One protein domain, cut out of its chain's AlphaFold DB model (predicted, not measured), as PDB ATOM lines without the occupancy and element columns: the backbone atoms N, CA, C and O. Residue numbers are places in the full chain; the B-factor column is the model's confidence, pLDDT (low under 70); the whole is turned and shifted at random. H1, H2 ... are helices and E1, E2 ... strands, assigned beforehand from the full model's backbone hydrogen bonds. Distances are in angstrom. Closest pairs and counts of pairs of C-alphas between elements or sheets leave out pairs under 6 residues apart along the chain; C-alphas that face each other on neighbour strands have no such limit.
ATOM      1  N   GLY A   2      97.754  65.635  79.542       97.19
ATOM      2  CA  GLY A   2      96.611  64.867  80.054       97.19
ATOM      3  C   GLY A   2      95.895  64.088  78.945       97.19
ATOM      4  O   GLY A   2      96.213  64.268  77.776       97.19
ATOM      5  N   TRP A   3      94.971  63.191  79.298       96.56
ATOM      6  CA  TRP A   3      94.290  62.320  78.327       96.56
ATOM      7  C   TRP A   3      92.973  62.941  77.848       96.56
ATOM      8  O   TRP A   3      92.006  62.996  78.617       96.56
ATOM      9  N   GLY A   4      92.936  63.373  76.586       95.88
ATOM     10  CA  GLY A   4      91.796  64.039  75.959       95.88
ATOM     11  C   GLY A   4      91.236  65.148  76.847       95.88
ATOM     12  O   GLY A   4      91.992  65.860  77.495       95.88
ATOM     13  N   LEU A   5      89.910  65.228  76.955       95.69
ATOM     14  CA  LEU A   5      89.193  66.116  77.881       95.69
ATOM     15  C   LEU A   5      88.618  65.368  79.084       95.69
ATOM     16  O   LEU A   5      87.668  65.815  79.724       95.69
ATOM     17  N   LYS A   6      89.206  64.214  79.418       93.44
ATOM     18  CA  LYS A   6      88.908  63.514  80.672       93.44
ATOM     19  C   LYS A   6      89.522  64.287  81.843       93.44
ATOM     20  O   LYS A   6      90.247  65.263  81.658       93.44
ATOM     21  N   GLY A   7      89.303  63.813  83.069       95.88
ATOM     22  CA  GLY A   7      89.783  64.493  84.280       95.88
ATOM     23  C   GLY A   7      91.281  64.842  84.275       95.88
ATOM     24  O   GLY A   7      91.657  65.904  84.766       95.88
ATOM     25  N   SER A   8      92.143  64.003  83.683       97.19
ATOM     26  CA  SER A   8      93.577  64.311  83.552       97.19
ATOM     27  C   SER A   8      93.862  65.422  82.539       97.19
ATOM     28  O   SER A   8      94.738  66.242  82.795       97.19
ATOM     29  N   GLY A   9      93.116  65.484  81.433       96.94
ATOM     30  CA  GLY A   9      93.161  66.570  80.453       96.94
ATOM     31  C   GLY A   9      92.723  67.904  81.040       96.94
ATOM     32  O   GLY A   9      93.492  68.857  81.047       96.94
ATOM     33  N   VAL A  10      91.546  67.933  81.671       96.44
ATOM     34  CA  VAL A  10      91.015  69.136  82.340       96.44
ATOM     35  C   VAL A  10      91.980  69.648  83.414       96.44
ATOM     36  O   VAL A  10      92.227  70.850  83.534       96.44
ATOM     37  N   ARG A  11      92.579  68.736  84.193       97.75
ATOM     38  CA  ARG A  11      93.610  69.100  85.172       97.75
ATOM     39  C   ARG A  11      94.859  69.660  84.493       97.75
ATOM     40  O   ARG A  11      95.406  70.640  84.992       97.75
ATOM     41  N   ALA A  12      95.307  69.058  83.393       97.19
ATOM     42  CA  ALA A  12      96.464  69.541  82.647       97.19
ATOM     43  C   ALA A  12      96.235  70.957  82.107       97.19
ATOM     44  O   ALA A  12      97.110  71.796  82.285       97.19
ATOM     45  N   GLU A  13      95.055  71.253  81.559       96.31
ATOM     46  CA  GLU A  13      94.710  72.603  81.098       96.31
ATOM     47  C   GLU A  13      94.719  73.625  82.237       96.31
ATOM     48  O   GLU A  13      95.209  74.742  82.073       96.31
ATOM     49  N   LYS A  14      94.189  73.254  83.412       97.31
ATOM     50  CA  LYS A  14      94.208  74.137  84.585       97.31
ATOM     51  C   LYS A  14      95.640  74.476  84.998       97.31
ATOM     52  O   LYS A  14      95.940  75.648  85.196       97.31
ATOM     53  N   LEU A  15      96.504  73.466  85.114       97.81
ATOM     54  CA  LEU A  15      97.902  73.658  85.508       97.81
ATOM     55  C   LEU A  15      98.693  74.427  84.442       97.81
ATOM     56  O   LEU A  15      99.496  75.283  84.788       97.81
ATOM     57  N   ALA A  16      98.439  74.164  83.160       97.19
ATOM     58  CA  ALA A  16      99.051  74.896  82.054       97.19
ATOM     59  C   ALA A  16      98.739  76.398  82.130       97.19
ATOM     60  O   ALA A  16      99.640  77.216  81.980       97.19
ATOM     61  N   ARG A  17      97.490  76.766  82.458       96.75
ATOM     62  CA  ARG A  17      97.112  78.170  82.694       96.75
ATOM     63  C   ARG A  17      97.756  78.764  83.947       96.75
ATOM     64  O   ARG A  17      98.160  79.915  83.915       96.75
ATOM     65  N   GLU A  18      97.826  78.006  85.040       98.12
ATOM     66  CA  GLU A  18      98.394  78.470  86.317       98.12
ATOM     67  C   GLU A  18      99.901  78.744  86.233       98.12
ATOM     68  O   GLU A  18     100.391  79.676  86.864       98.12
ATOM     69  N   TYR A  19     100.622  77.950  85.441       97.75
ATOM     70  CA  TYR A  19     102.078  78.024  85.313       97.75
ATOM     71  C   TYR A  19     102.560  78.592  83.971       97.75
ATOM     72  O   TYR A  19     103.743  78.470  83.673       97.75
ATOM     73  N   GLU A  20     101.665  79.163  83.157       96.75
ATOM     74  CA  GLU A  20     101.979  79.701  81.819       96.75
ATOM     75  C   GLU A  20     102.760  78.702  80.934       96.75
ATOM     76  O   GLU A  20     103.714  79.048  80.240       96.75
ATOM     77  N   ALA A  21     102.360  77.429  80.976       96.19
ATOM     78  CA  ALA A  21     103.018  76.323  80.282       96.19
ATOM     79  C   ALA A  21     102.161  75.763  79.134       96.19
ATOM     80  O   ALA A  21     100.947  75.958  79.085       96.19
ATOM     81  N   GLU A  22     102.775  74.998  78.226       95.12
ATOM     82  CA  GLU A  22     102.033  74.278  77.183       95.12
ATOM     83  C   GLU A  22     101.161  73.150  77.772       95.12
ATOM     84  O   GLU A  22     101.599  72.371  78.631       95.12
ATOM     85  N   CYS A  23      99.936  72.999  77.258       96.19
ATOM     86  CA  CYS A  23      99.092  71.835  77.527       96.19
ATOM     87  C   CYS A  23      99.127  70.879  76.337       96.19
ATOM     88  O   CYS A  23      98.895  71.289  75.209       96.19
ATOM     89  N   TRP A  24      99.395  69.598  76.588       97.44
ATOM     90  CA  TRP A  24      99.330  68.555  75.563       97.44
ATOM     91  C   TRP A  24      98.208  67.579  75.910       97.44
ATOM     92  O   TRP A  24      98.236  66.964  76.989       97.44
ATOM     93  N   HIS A  25      97.254  67.424  75.000       98.12
ATOM     94  CA  HIS A  25      96.192  66.432  75.055       98.12
ATOM     95  C   HIS A  25      96.627  65.169  74.316       98.12
ATOM     96  O   HIS A  25      97.080  65.212  73.173       98.12
ATOM     97  N   LEU A  26      96.498  64.034  74.994       97.56
ATOM     98  CA  LEU A  26      96.821  62.721  74.456       97.56
ATOM     99  C   LEU A  26      95.556  61.920  74.180       97.56
ATOM    100  O   LEU A  26      94.643  61.920  75.003       97.56
ATOM    101  N   GLU A  27      95.539  61.158  73.095       96.62
ATOM    102  CA  GLU A  27      94.519  60.139  72.841       96.62
ATOM    103  C   GLU A  27      95.100  58.932  72.112       96.62
ATOM    104  O   GLU A  27      96.190  58.987  71.542       96.62
ATOM    105  N   ASP A  28      94.336  57.842  72.086       95.56
ATOM    106  CA  ASP A  28      94.647  56.706  71.219       95.56
ATOM    107  C   ASP A  28      94.739  57.150  69.750       95.56
ATOM    108  O   ASP A  28      93.863  57.870  69.259       95.56
ATOM    109  N   GLY A  29      95.746  56.661  69.021       96.25
ATOM    110  CA  GLY A  29      95.810  56.861  67.576       96.25
ATOM    111  C   GLY A  29      94.712  56.116  66.809       96.25
ATOM    112  O   GLY A  29      94.089  55.171  67.307       96.25
ATOM    113  N   PHE A  30      94.472  56.537  65.563       95.56
ATOM    114  CA  PHE A  30      93.408  55.981  64.714       95.56
ATOM    115  C   PHE A  30      93.606  54.490  64.385       95.56
ATOM    116  O   PHE A  30      92.624  53.769  64.216       95.56
ATOM    117  N   ILE A  31      94.856  54.012  64.359       96.06
ATOM    118  CA  ILE A  31      95.220  52.587  64.298       96.06
ATOM    119  C   ILE A  31      95.919  52.235  65.609       96.06
ATOM    120  O   ILE A  31      97.129  52.414  65.755       96.06
ATOM    121  N   ARG A  32      95.149  51.776  66.595       95.25
ATOM    122  CA  ARG A  32      95.629  51.689  67.973       95.25
ATOM    123  C   ARG A  32      96.293  50.356  68.286       95.25
ATOM    124  O   ARG A  32      97.425  50.350  68.745       95.25
ATOM    125  N   SER A  33      95.591  49.237  68.133       94.75
ATOM    126  CA  SER A  33      96.052  47.950  68.678       94.75
ATOM    127  C   SER A  33      95.356  46.743  68.037       94.75
ATOM    128  O   SER A  33      94.438  46.880  67.226       94.75
ATOM    129  N   TYR A  34      95.787  45.527  68.394       93.06
ATOM    130  CA  TYR A  34      95.068  44.304  68.017       93.06
ATOM    131  C   TYR A  34      93.783  44.146  68.850       93.06
ATOM    132  O   TYR A  34      92.680  44.209  68.305       93.06
ATOM    133  N   MET A  35      93.906  44.042  70.177       90.38
ATOM    134  CA  MET A  35      92.764  43.961  71.099       90.38
ATOM    135  C   MET A  35      92.276  45.356  71.532       90.38
ATOM    136  O   MET A  35      93.082  46.289  71.592       90.38
ATOM    137  N   PRO A  36      90.989  45.525  71.877       87.00
ATOM    138  CA  PRO A  36      90.486  46.732  72.520       87.00
ATOM    139  C   PRO A  36      90.827  46.769  74.014       87.00
ATOM    140  O   PRO A  36      91.356  45.813  74.588       87.00
ATOM    141  N   GLY A  37      90.496  47.891  74.652       81.06
ATOM    142  CA  GLY A  37      90.585  48.063  76.098       81.06
ATOM    143  C   GLY A  37      91.967  48.455  76.632       81.06
ATOM    144  O   GLY A  37      92.994  48.429  75.946       81.06
ATOM    145  N   ALA A  38      91.973  48.819  77.917       78.88
ATOM    146  CA  ALA A  38      93.112  49.433  78.604       78.88
ATOM    147  C   ALA A  38      94.333  48.512  78.773       78.88
ATOM    148  O   ALA A  38      95.442  49.000  78.954       78.88
ATOM    149  N   ARG A  39      94.145  47.185  78.716       82.94
ATOM    150  CA  ARG A  39      95.238  46.203  78.856       82.94
ATOM    151  C   ARG A  39      95.968  45.908  77.544       82.94
ATOM    152  O   ARG A  39      96.996  45.240  77.571       82.94
ATOM    153  N   SER A  40      95.443  46.359  76.404       86.88
ATOM    154  CA  SER A  40      96.124  46.188  75.121       86.88
ATOM    155  C   SER A  40      97.165  47.286  74.913       86.88
ATOM    156  O   SER A  40      96.885  48.459  75.167       86.88
ATOM    157  N   VAL A  41      98.349  46.898  74.431       90.62
ATOM    158  CA  VAL A  41      99.443  47.818  74.099       90.62
ATOM    159  C   VAL A  41      99.055  48.640  72.870       90.62
ATOM    160  O   VAL A  41      98.791  48.081  71.804       90.62
ATOM    161  N   GLY A  42      99.004  49.963  73.029       92.69
ATOM    162  CA  GLY A  42      98.800  50.899  71.926       92.69
ATOM    163  C   GLY A  42     100.059  51.033  71.066       92.69
ATOM    164  O   GLY A  42     101.164  51.130  71.590       92.69
ATOM    165  N   LEU A  43      99.877  51.035  69.749       95.56
ATOM    166  CA  LEU A  43     100.920  51.156  68.726       95.56
ATOM    167  C   LEU A  43     101.035  52.581  68.172       95.56
ATOM    168  O   LEU A  43     102.011  52.902  67.502       95.56
ATOM    169  N   SER A  44     100.038  53.429  68.426       95.75
ATOM    170  CA  SER A  44     100.030  54.827  68.004       95.75
ATOM    171  C   SER A  44      99.304  55.711  69.020       95.75
ATOM    172  O   SER A  44      98.429  55.248  69.761       95.75
ATOM    173  N   LEU A  45      99.685  56.988  69.051       96.06
ATOM    174  CA  LEU A  45      99.194  57.999  69.982       96.06
ATOM    175  C   LEU A  45      98.962  59.308  69.219       96.06
ATOM    176  O   LEU A  45      99.804  59.704  68.413       96.06
ATOM    177  N   VAL A  46      97.847  59.977  69.492       97.56
ATOM    178  CA  VAL A  46      97.633  61.372  69.095       97.56
ATOM    179  C   VAL A  46      98.193  62.277  70.182       97.56
ATOM    180  O   VAL A  46      97.947  62.050  71.367       97.56
ATOM    181  N   ILE A  47      98.925  63.306  69.768       97.81
ATOM    182  CA  ILE A  47      99.383  64.396  70.626       97.81
ATOM    183  C   ILE A  47      98.879  65.684  69.987       97.81
ATOM    184  O   ILE A  47      99.228  65.960  68.844       97.81
ATOM    185  N   ASP A  48      98.064  66.433  70.719       97.44
ATOM    186  CA  ASP A  48      97.460  67.686  70.267       97.44
ATOM    187  C   ASP A  48      97.749  68.785  71.296       97.44
ATOM    188  O   ASP A  48      97.567  68.589  72.502       97.44
ATOM    189  N   LYS A  49      98.281  69.916  70.839       96.00
ATOM    190  CA  LYS A  49      98.727  71.040  71.672       96.00
ATOM    191  C   LYS A  49      97.734  72.199  71.679       96.00
ATOM    192  O   LYS A  49      97.759  73.000  72.610       96.00
ATOM    193  N   THR A  50      96.861  72.278  70.677       92.88
ATOM    194  CA  THR A  50      95.853  73.343  70.557       92.88
ATOM    195  C   THR A  50      94.516  72.920  71.159       92.88
ATOM    196  O   THR A  50      93.873  73.693  71.873       92.88
ATOM    197  N   GLY A  51      94.115  71.670  70.938       93.94
ATOM    198  CA  GLY A  51      92.822  71.150  71.362       93.94
ATOM    199  C   GLY A  51      92.839  69.632  71.403       93.94
ATOM    200  O   GLY A  51      93.740  69.034  71.988       93.94
ATOM    201  N   ILE A  52      91.817  69.003  70.828       97.31
ATOM    202  CA  ILE A  52      91.802  67.565  70.550       97.31
ATOM    203  C   ILE A  52      90.865  67.296  69.369       97.31
ATOM    204  O   ILE A  52      89.798  67.894  69.286       97.31
ATOM    205  N   TYR A  53      91.228  66.375  68.473       96.44
ATOM    206  CA  TYR A  53      90.549  66.153  67.181       96.44
ATOM    207  C   TYR A  53      89.030  65.894  67.216       96.44
ATOM    208  O   TYR A  53      88.371  66.019  66.187       96.44
ATOM    209  N   TYR A  54      88.470  65.457  68.345       94.81
ATOM    210  CA  TYR A  54      87.031  65.200  68.473       94.81
ATOM    211  C   TYR A  54      86.245  66.389  69.035       94.81
ATOM    212  O   TYR A  54      85.023  66.305  69.155       94.81
ATOM    213  N   ASP A  55      86.928  67.456  69.453       96.00
ATOM    214  CA  ASP A  55      86.311  68.647  70.019       96.00
ATOM    215  C   ASP A  55      86.092  69.698  68.942       96.00
ATOM    216  O   ASP A  55      87.003  70.426  68.575       96.00
ATOM    217  N   ALA A  56      84.856  69.778  68.454       94.44
ATOM    218  CA  ALA A  56      84.449  70.725  67.425       94.44
ATOM    219  C   ALA A  56      84.140  72.127  67.985       94.44
ATOM    220  O   ALA A  56      83.742  73.013  67.230       94.44
ATOM    221  N   SER A  57      84.260  72.347  69.303       93.94
ATOM    222  CA  SER A  57      83.977  73.653  69.921       93.94
ATOM    223  C   SER A  57      85.150  74.637  69.854       93.94
ATOM    224  O   SER A  57      84.980  75.818  70.167       93.94
ATOM    225  N   ARG A  58      86.335  74.161  69.460       94.00
ATOM    226  CA  ARG A  58      87.573  74.940  69.361       94.00
ATOM    227  C   ARG A  58      88.545  74.290  68.369       94.00
ATOM    228  O   ARG A  58      88.397  73.102  68.100       94.00
ATOM    229  N   PRO A  59      89.566  75.022  67.896       95.75
ATOM    230  CA  PRO A  59      90.562  74.457  67.000       95.75
ATOM    231  C   PRO A  59      91.345  73.284  67.595       95.75
ATOM    232  O   PRO A  59      91.540  73.184  68.809       95.75
ATOM    233  N   SER A  60      91.843  72.427  66.709       96.62
ATOM    234  CA  SER A  60      92.761  71.329  67.026       96.62
ATOM    235  C   SER A  60      93.994  71.383  66.126       96.62
ATOM    236  O   SER A  60      93.957  71.981  65.045       96.62
ATOM    237  N   ASP A  61      95.082  70.732  66.538       95.50
ATOM    238  CA  ASP A  61      96.272  70.620  65.686       95.50
ATOM    239  C   ASP A  61      95.939  69.883  64.379       95.50
ATOM    240  O   ASP A  61      96.459  70.234  63.323       95.50
ATOM    241  N   LEU A  62      95.039  68.890  64.427       94.50
ATOM    242  CA  LEU A  62      94.577  68.189  63.227       94.50
ATOM    243  C   LEU A  62      93.782  69.112  62.295       94.50
ATOM    244  O   LEU A  62      93.985  69.055  61.086       94.50
ATOM    245  N   GLU A  63      92.891  69.944  62.834       94.19
ATOM    246  CA  GLU A  63      92.143  70.926  62.037       94.19
ATOM    247  C   GLU A  63      93.099  71.921  61.377       94.19
ATOM    248  O   GLU A  63      93.053  72.097  60.164       94.19
ATOM    249  N   THR A  64      94.048  72.456  62.147       93.06
ATOM    250  CA  THR A  64      95.082  73.366  61.635       93.06
ATOM    251  C   THR A  64      95.888  72.705  60.518       93.06
ATOM    252  O   THR A  64      96.081  73.292  59.457       93.06
ATOM    253  N   LEU A  65      96.309  71.452  60.716       91.06
ATOM    254  CA  LEU A  65      97.050  70.684  59.717       91.06
ATOM    255  C   LEU A  65      96.259  70.516  58.411       91.06
ATOM    256  O   LEU A  65      96.852  70.549  57.338       91.06
ATOM    257  N   LEU A  66      94.938  70.330  58.498       89.81
ATOM    258  CA  LEU A  66      94.052  70.186  57.341       89.81
ATOM    259  C   LEU A  66      93.733  71.524  56.655       89.81
ATOM    260  O   LEU A  66      93.460  71.528  55.455       89.81
ATOM    261  N   GLU A  67      93.747  72.637  57.392       89.06
ATOM    262  CA  GLU A  67      93.547  73.990  56.854       89.06
ATOM    263  C   GLU A  67      94.804  74.568  56.196       89.06
ATOM    264  O   GLU A  67      94.703  75.381  55.271       89.06
ATOM    265  N   GLU A  68      95.993  74.172  56.662       84.06
ATOM    266  CA  GLU A  68      97.251  74.644  56.096       84.06
ATOM    267  C   GLU A  68      97.311  74.346  54.590       84.06
ATOM    268  O   GLU A  68      97.222  73.204  54.146       84.06
ATOM    269  N   SER A  69      97.561  75.376  53.776       64.12
ATOM    270  CA  SER A  69      97.677  75.266  52.312       64.12
ATOM    271  C   SER A  69      98.922  74.496  51.838       64.12
ATOM    272  O   SER A  69      99.310  74.596  50.671       64.12
ATOM    273  N   LYS A  70      99.613  73.799  52.745       77.56
ATOM    274  CA  LYS A  70     100.756  72.954  52.422       77.56
ATOM    275  C   LYS A  70     100.228  71.625  51.913       77.56
ATOM    276  O   LYS A  70      99.373  71.003  52.532       77.56
ATOM    277  N   ASP A  71     100.792  71.157  50.808       78.56
ATOM    278  CA  ASP A  71     100.552  69.790  50.370       78.56
ATOM    279  C   ASP A  71     101.209  68.820  51.366       78.56
ATOM    280  O   ASP A  71     102.406  68.538  51.285       78.56
ATOM    281  N   LEU A  72     100.415  68.325  52.323       80.44
ATOM    282  CA  LEU A  72     100.820  67.318  53.312       80.44
ATOM    283  C   LEU A  72     101.315  66.020  52.662       80.44
ATOM    284  O   LEU A  72     101.986  65.220  53.313       80.44
ATOM    285  N   LEU A  73     100.956  65.791  51.396       80.75
ATOM    286  CA  LEU A  73     101.313  64.601  50.638       80.75
ATOM    287  C   LEU A  73     102.588  64.801  49.815       80.75
ATOM    288  O   LEU A  73     103.082  63.833  49.227       80.75
ATOM    289  N   ASN A  74     103.141  66.017  49.772       82.56
ATOM    290  CA  ASN A  74     104.340  66.300  48.998       82.56
ATOM    291  C   ASN A  74     105.501  65.404  49.465       82.56
ATOM    292  O   ASN A  74     105.849  65.360  50.644       82.56
ATOM    293  N   GLY A  75     106.083  64.653  48.528       84.12
ATOM    294  CA  GLY A  75     107.153  63.686  48.794       84.12
ATOM    295  C   GLY A  75     106.707  62.345  49.395       84.12
ATOM    296  O   GLY A  75     107.548  61.465  49.567       84.12
ATOM    297  N   VAL A  76     105.414  62.150  49.692       85.88
ATOM    298  CA  VAL A  76     104.883  60.904  50.287       85.88
ATOM    299  C   VAL A  76     103.590  60.390  49.640       85.88
ATOM    300  O   VAL A  76     103.044  59.388  50.096       85.88
ATOM    301  N   SER A  77     103.087  61.022  48.580       81.69
ATOM    302  CA  SER A  77     101.787  60.708  47.960       81.69
ATOM    303  C   SER A  77     101.635  59.243  47.516       81.69
ATOM    304  O   SER A  77     100.595  58.623  47.767       81.69
ATOM    305  N   GLU A  78     102.679  58.658  46.924       81.75
ATOM    306  CA  GLU A  78     102.715  57.234  46.558       81.75
ATOM    307  C   GLU A  78     102.634  56.335  47.802       81.75
ATOM    308  O   GLU A  78     101.841  55.391  47.835       81.75
ATOM    309  N   ASN A  79     103.364  56.685  48.869       88.44
ATOM    310  CA  ASN A  79     103.325  55.965  50.147       88.44
ATOM    311  C   ASN A  79     101.944  56.056  50.809       88.44
ATOM    312  O   ASN A  79     101.479  55.081  51.396       88.44
ATOM    313  N   VAL A  80     101.267  57.204  50.712       90.88
ATOM    314  CA  VAL A  80      99.912  57.381  51.257       90.88
ATOM    315  C   VAL A  80      98.905  56.529  50.492       90.88
ATOM    316  O   VAL A  80      98.094  55.842  51.114       90.88
ATOM    317  N   SER A  81      98.985  56.505  49.161       90.75
ATOM    318  CA  SER A  81      98.104  55.679  48.328       90.75
ATOM    319  C   SER A  81      98.293  54.184  48.609       90.75
ATOM    320  O   SER A  81      97.307  53.469  48.807       90.75
ATOM    321  N   ASP A  82      99.544  53.718  48.711       94.88
ATOM    322  CA  ASP A  82      99.858  52.336  49.099       94.88
ATOM    323  C   ASP A  82      99.384  52.027  50.529       94.88
ATOM    324  O   ASP A  82      98.769  50.990  50.776       94.88
ATOM    325  N   CYS A  83      99.574  52.948  51.477       94.50
ATOM    326  CA  CYS A  83      99.098  52.789  52.851       94.50
ATOM    327  C   CYS A  83      97.569  52.637  52.914       94.50
ATOM    328  O   CYS A  83      97.067  51.689  53.521       94.50
ATOM    329  N   ILE A  84      96.817  53.501  52.220       94.56
ATOM    330  CA  ILE A  84      95.351  53.404  52.125       94.56
ATOM    331  C   ILE A  84      94.941  52.071  51.485       94.56
ATOM    332  O   ILE A  84      94.039  51.397  51.992       94.56
ATOM    333  N   ALA A  85      95.611  51.662  50.402       95.44
ATOM    334  CA  ALA A  85      95.340  50.390  49.738       95.44
ATOM    335  C   ALA A  85      95.582  49.198  50.676       95.44
ATOM    336  O   ALA A  85      94.758  48.283  50.735       95.44
ATOM    337  N   ARG A  86      96.658  49.224  51.470       96.50
ATOM    338  CA  ARG A  86      96.957  48.196  52.478       96.50
ATOM    339  C   ARG A  86      95.945  48.188  53.615       96.50
ATOM    340  O   ARG A  86      95.531  47.100  54.010       96.50
ATOM    341  N   ILE A  87      95.528  49.352  54.112       96.31
ATOM    342  CA  ILE A  87      94.494  49.463  55.152       96.31
ATOM    343  C   ILE A  87      93.193  48.826  54.664       96.31
ATOM    344  O   ILE A  87      92.636  47.980  55.362       96.31
ATOM    345  N   LYS A  88      92.752  49.157  53.444       95.56
ATOM    346  CA  LYS A  88      91.542  48.584  52.839       95.56
ATOM    347  C   LYS A  88      91.673  47.083  52.592       95.56
ATOM    348  O   LYS A  88      90.852  46.308  53.073       95.56
ATOM    349  N   LYS A  89      92.735  46.659  51.897       96.25
ATOM    350  CA  LYS A  89      92.975  45.252  51.540       96.25
ATOM    351  C   LYS A  89      93.022  44.348  52.770       96.25
ATOM    352  O   LYS A  89      92.435  43.272  52.756       96.25
ATOM    353  N   ASN A  90      93.712  44.788  53.822       96.81
ATOM    354  CA  ASN A  90      93.879  44.018  55.056       96.81
ATOM    355  C   ASN A  90      92.818  44.346  56.114       96.81
ATOM    356  O   ASN A  90      92.885  43.817  57.220       96.81
ATOM    357  N   LYS A  91      91.847  45.210  55.786       97.12
ATOM    358  CA  LYS A  91      90.723  45.587  56.650       97.12
ATOM    359  C   LYS A  91      91.181  46.067  58.036       97.12
ATOM    360  O   LYS A  91      90.608  45.698  59.062       97.12
ATOM    361  N   ILE A  92      92.227  46.895  58.049       97.06
ATOM    362  CA  ILE A  92      92.839  47.441  59.266       97.06
ATOM    363  C   ILE A  92      91.951  48.547  59.838       97.06
ATOM    364  O   ILE A  92      91.619  49.501  59.143       97.06
ATOM    365  N   SER A  93      91.606  48.454  61.120       95.75
ATOM    366  CA  SER A  93      90.818  49.462  61.841       95.75
ATOM    367  C   SER A  93      91.498  49.875  63.158       95.75
ATOM    368  O   SER A  93      92.659  49.531  63.398       95.75
ATOM    369  N   LYS A  94      90.795  50.604  64.039       94.88
ATOM    370  CA  LYS A  94      91.323  50.986  65.362       94.88
ATOM    371  C   LYS A  94      91.710  49.767  66.207       94.88
ATOM    372  O   LYS A  94      92.748  49.791  66.870       94.88
ATOM    373  N   TYR A  95      90.899  48.707  66.141       93.25
ATOM    374  CA  TYR A  95      91.113  47.432  66.828       93.25
ATOM    375  C   TYR A  95      90.998  46.279  65.828       93.25
ATOM    376  O   TYR A  95      90.013  46.178  65.104       93.25
ATOM    377  N   ASN A  96      91.980  45.384  65.797       94.25
ATOM    378  CA  ASN A  96      92.171  44.440  64.686       94.25
ATOM    379  C   ASN A  96      91.916  42.962  65.045       94.25
ATOM    380  O   ASN A  96      92.246  42.074  64.269       94.25
ATOM    381  N   HIS A  97      91.324  42.698  66.211       91.88
ATOM    382  CA  HIS A  97      90.959  41.357  66.687       91.88
ATOM    383  C   HIS A  97      89.685  40.766  66.069       91.88
ATOM    384  O   HIS A  97      89.489  39.554  66.122       91.88
ATOM    385  N   ALA A  98      88.781  41.605  65.557       93.38
ATOM    386  CA  ALA A  98      87.464  41.148  65.139       93.38
ATOM    387  C   ALA A  98      87.549  40.355  63.820       93.38
ATOM    388  O   ALA A  98      88.218  40.812  62.885       93.38
TER     389      ALA A  98
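Overview. This is residues 2 to 98 of the 208 residues of an uncharacterized protein of Halomonas axialensis (UniProt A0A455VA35). A small two-stranded hairpin, E1 and E2, sits in the middle of a loose, flat spread of chain, with H1 and H3 far out at opposite ends and H2 off to another side; the three helices do not pack on one another. Long loops join E1 to E2 and E2 to H2, shorter ones join H1 to E1 and H2 to H3, and residues 65 to 72, of which 65 to 67 belong to H2, and 74 to 80, of which 77 to 80 belong to H3, stick out free. The printed part has 97 residues, with three named helices and two named strands in the order H1, E1, E2, H2, H3; the sheet is antiparallel. The class is mostly helix, though under half of the residues, 40, are in named elements. The whole is loose, with a radius of gyration of the C-alphas of 16.2 A and spans of 48 by 39 by 21 A.

Arrangement. E1, residues 25 to 28, and E2, residues 45 to 48, form an antiparallel hairpin at 154 degrees, with N 25 and O 48 2.8 A apart and N 46 and O 27 2.8 A apart, within hydrogen-bond range. Residues 2 to 3 pair with residues 25 to 26 of E1, parallel. The closest C-alphas of H1, residues 7 to 18, and E1 are those of Gly 9 and His 25, 6.2 A. Those of E2 and H2, residues 61 to 67, are Asp 48 and Asp 61, 5.6 A. H3, residues 77 to 89, is apart from H1, H2, E1 and E2. In H1, H2 and H3 every O i to N i+4 pair is within hydrogen-bond range.

Along the chain. E1 measures 10.6 A and E2 9.8 A from first to last C-alpha. H1 measures 16.5 A from C-alpha 7 at (89.783, 64.493, 84.280), H2 9.8 A, and H3 18.1 A to C-alpha 89 at (92.975, 45.252, 51.540).

Size, cuts and confidence. The C-alphas farthest apart are those of Glu 18 and Lys 89, 48.4 A. The printed part has no cut. The links E1 to E2 and E2 to H2 are long. Mean pLDDT of the printed part is 92.9; residue 69 is under 70.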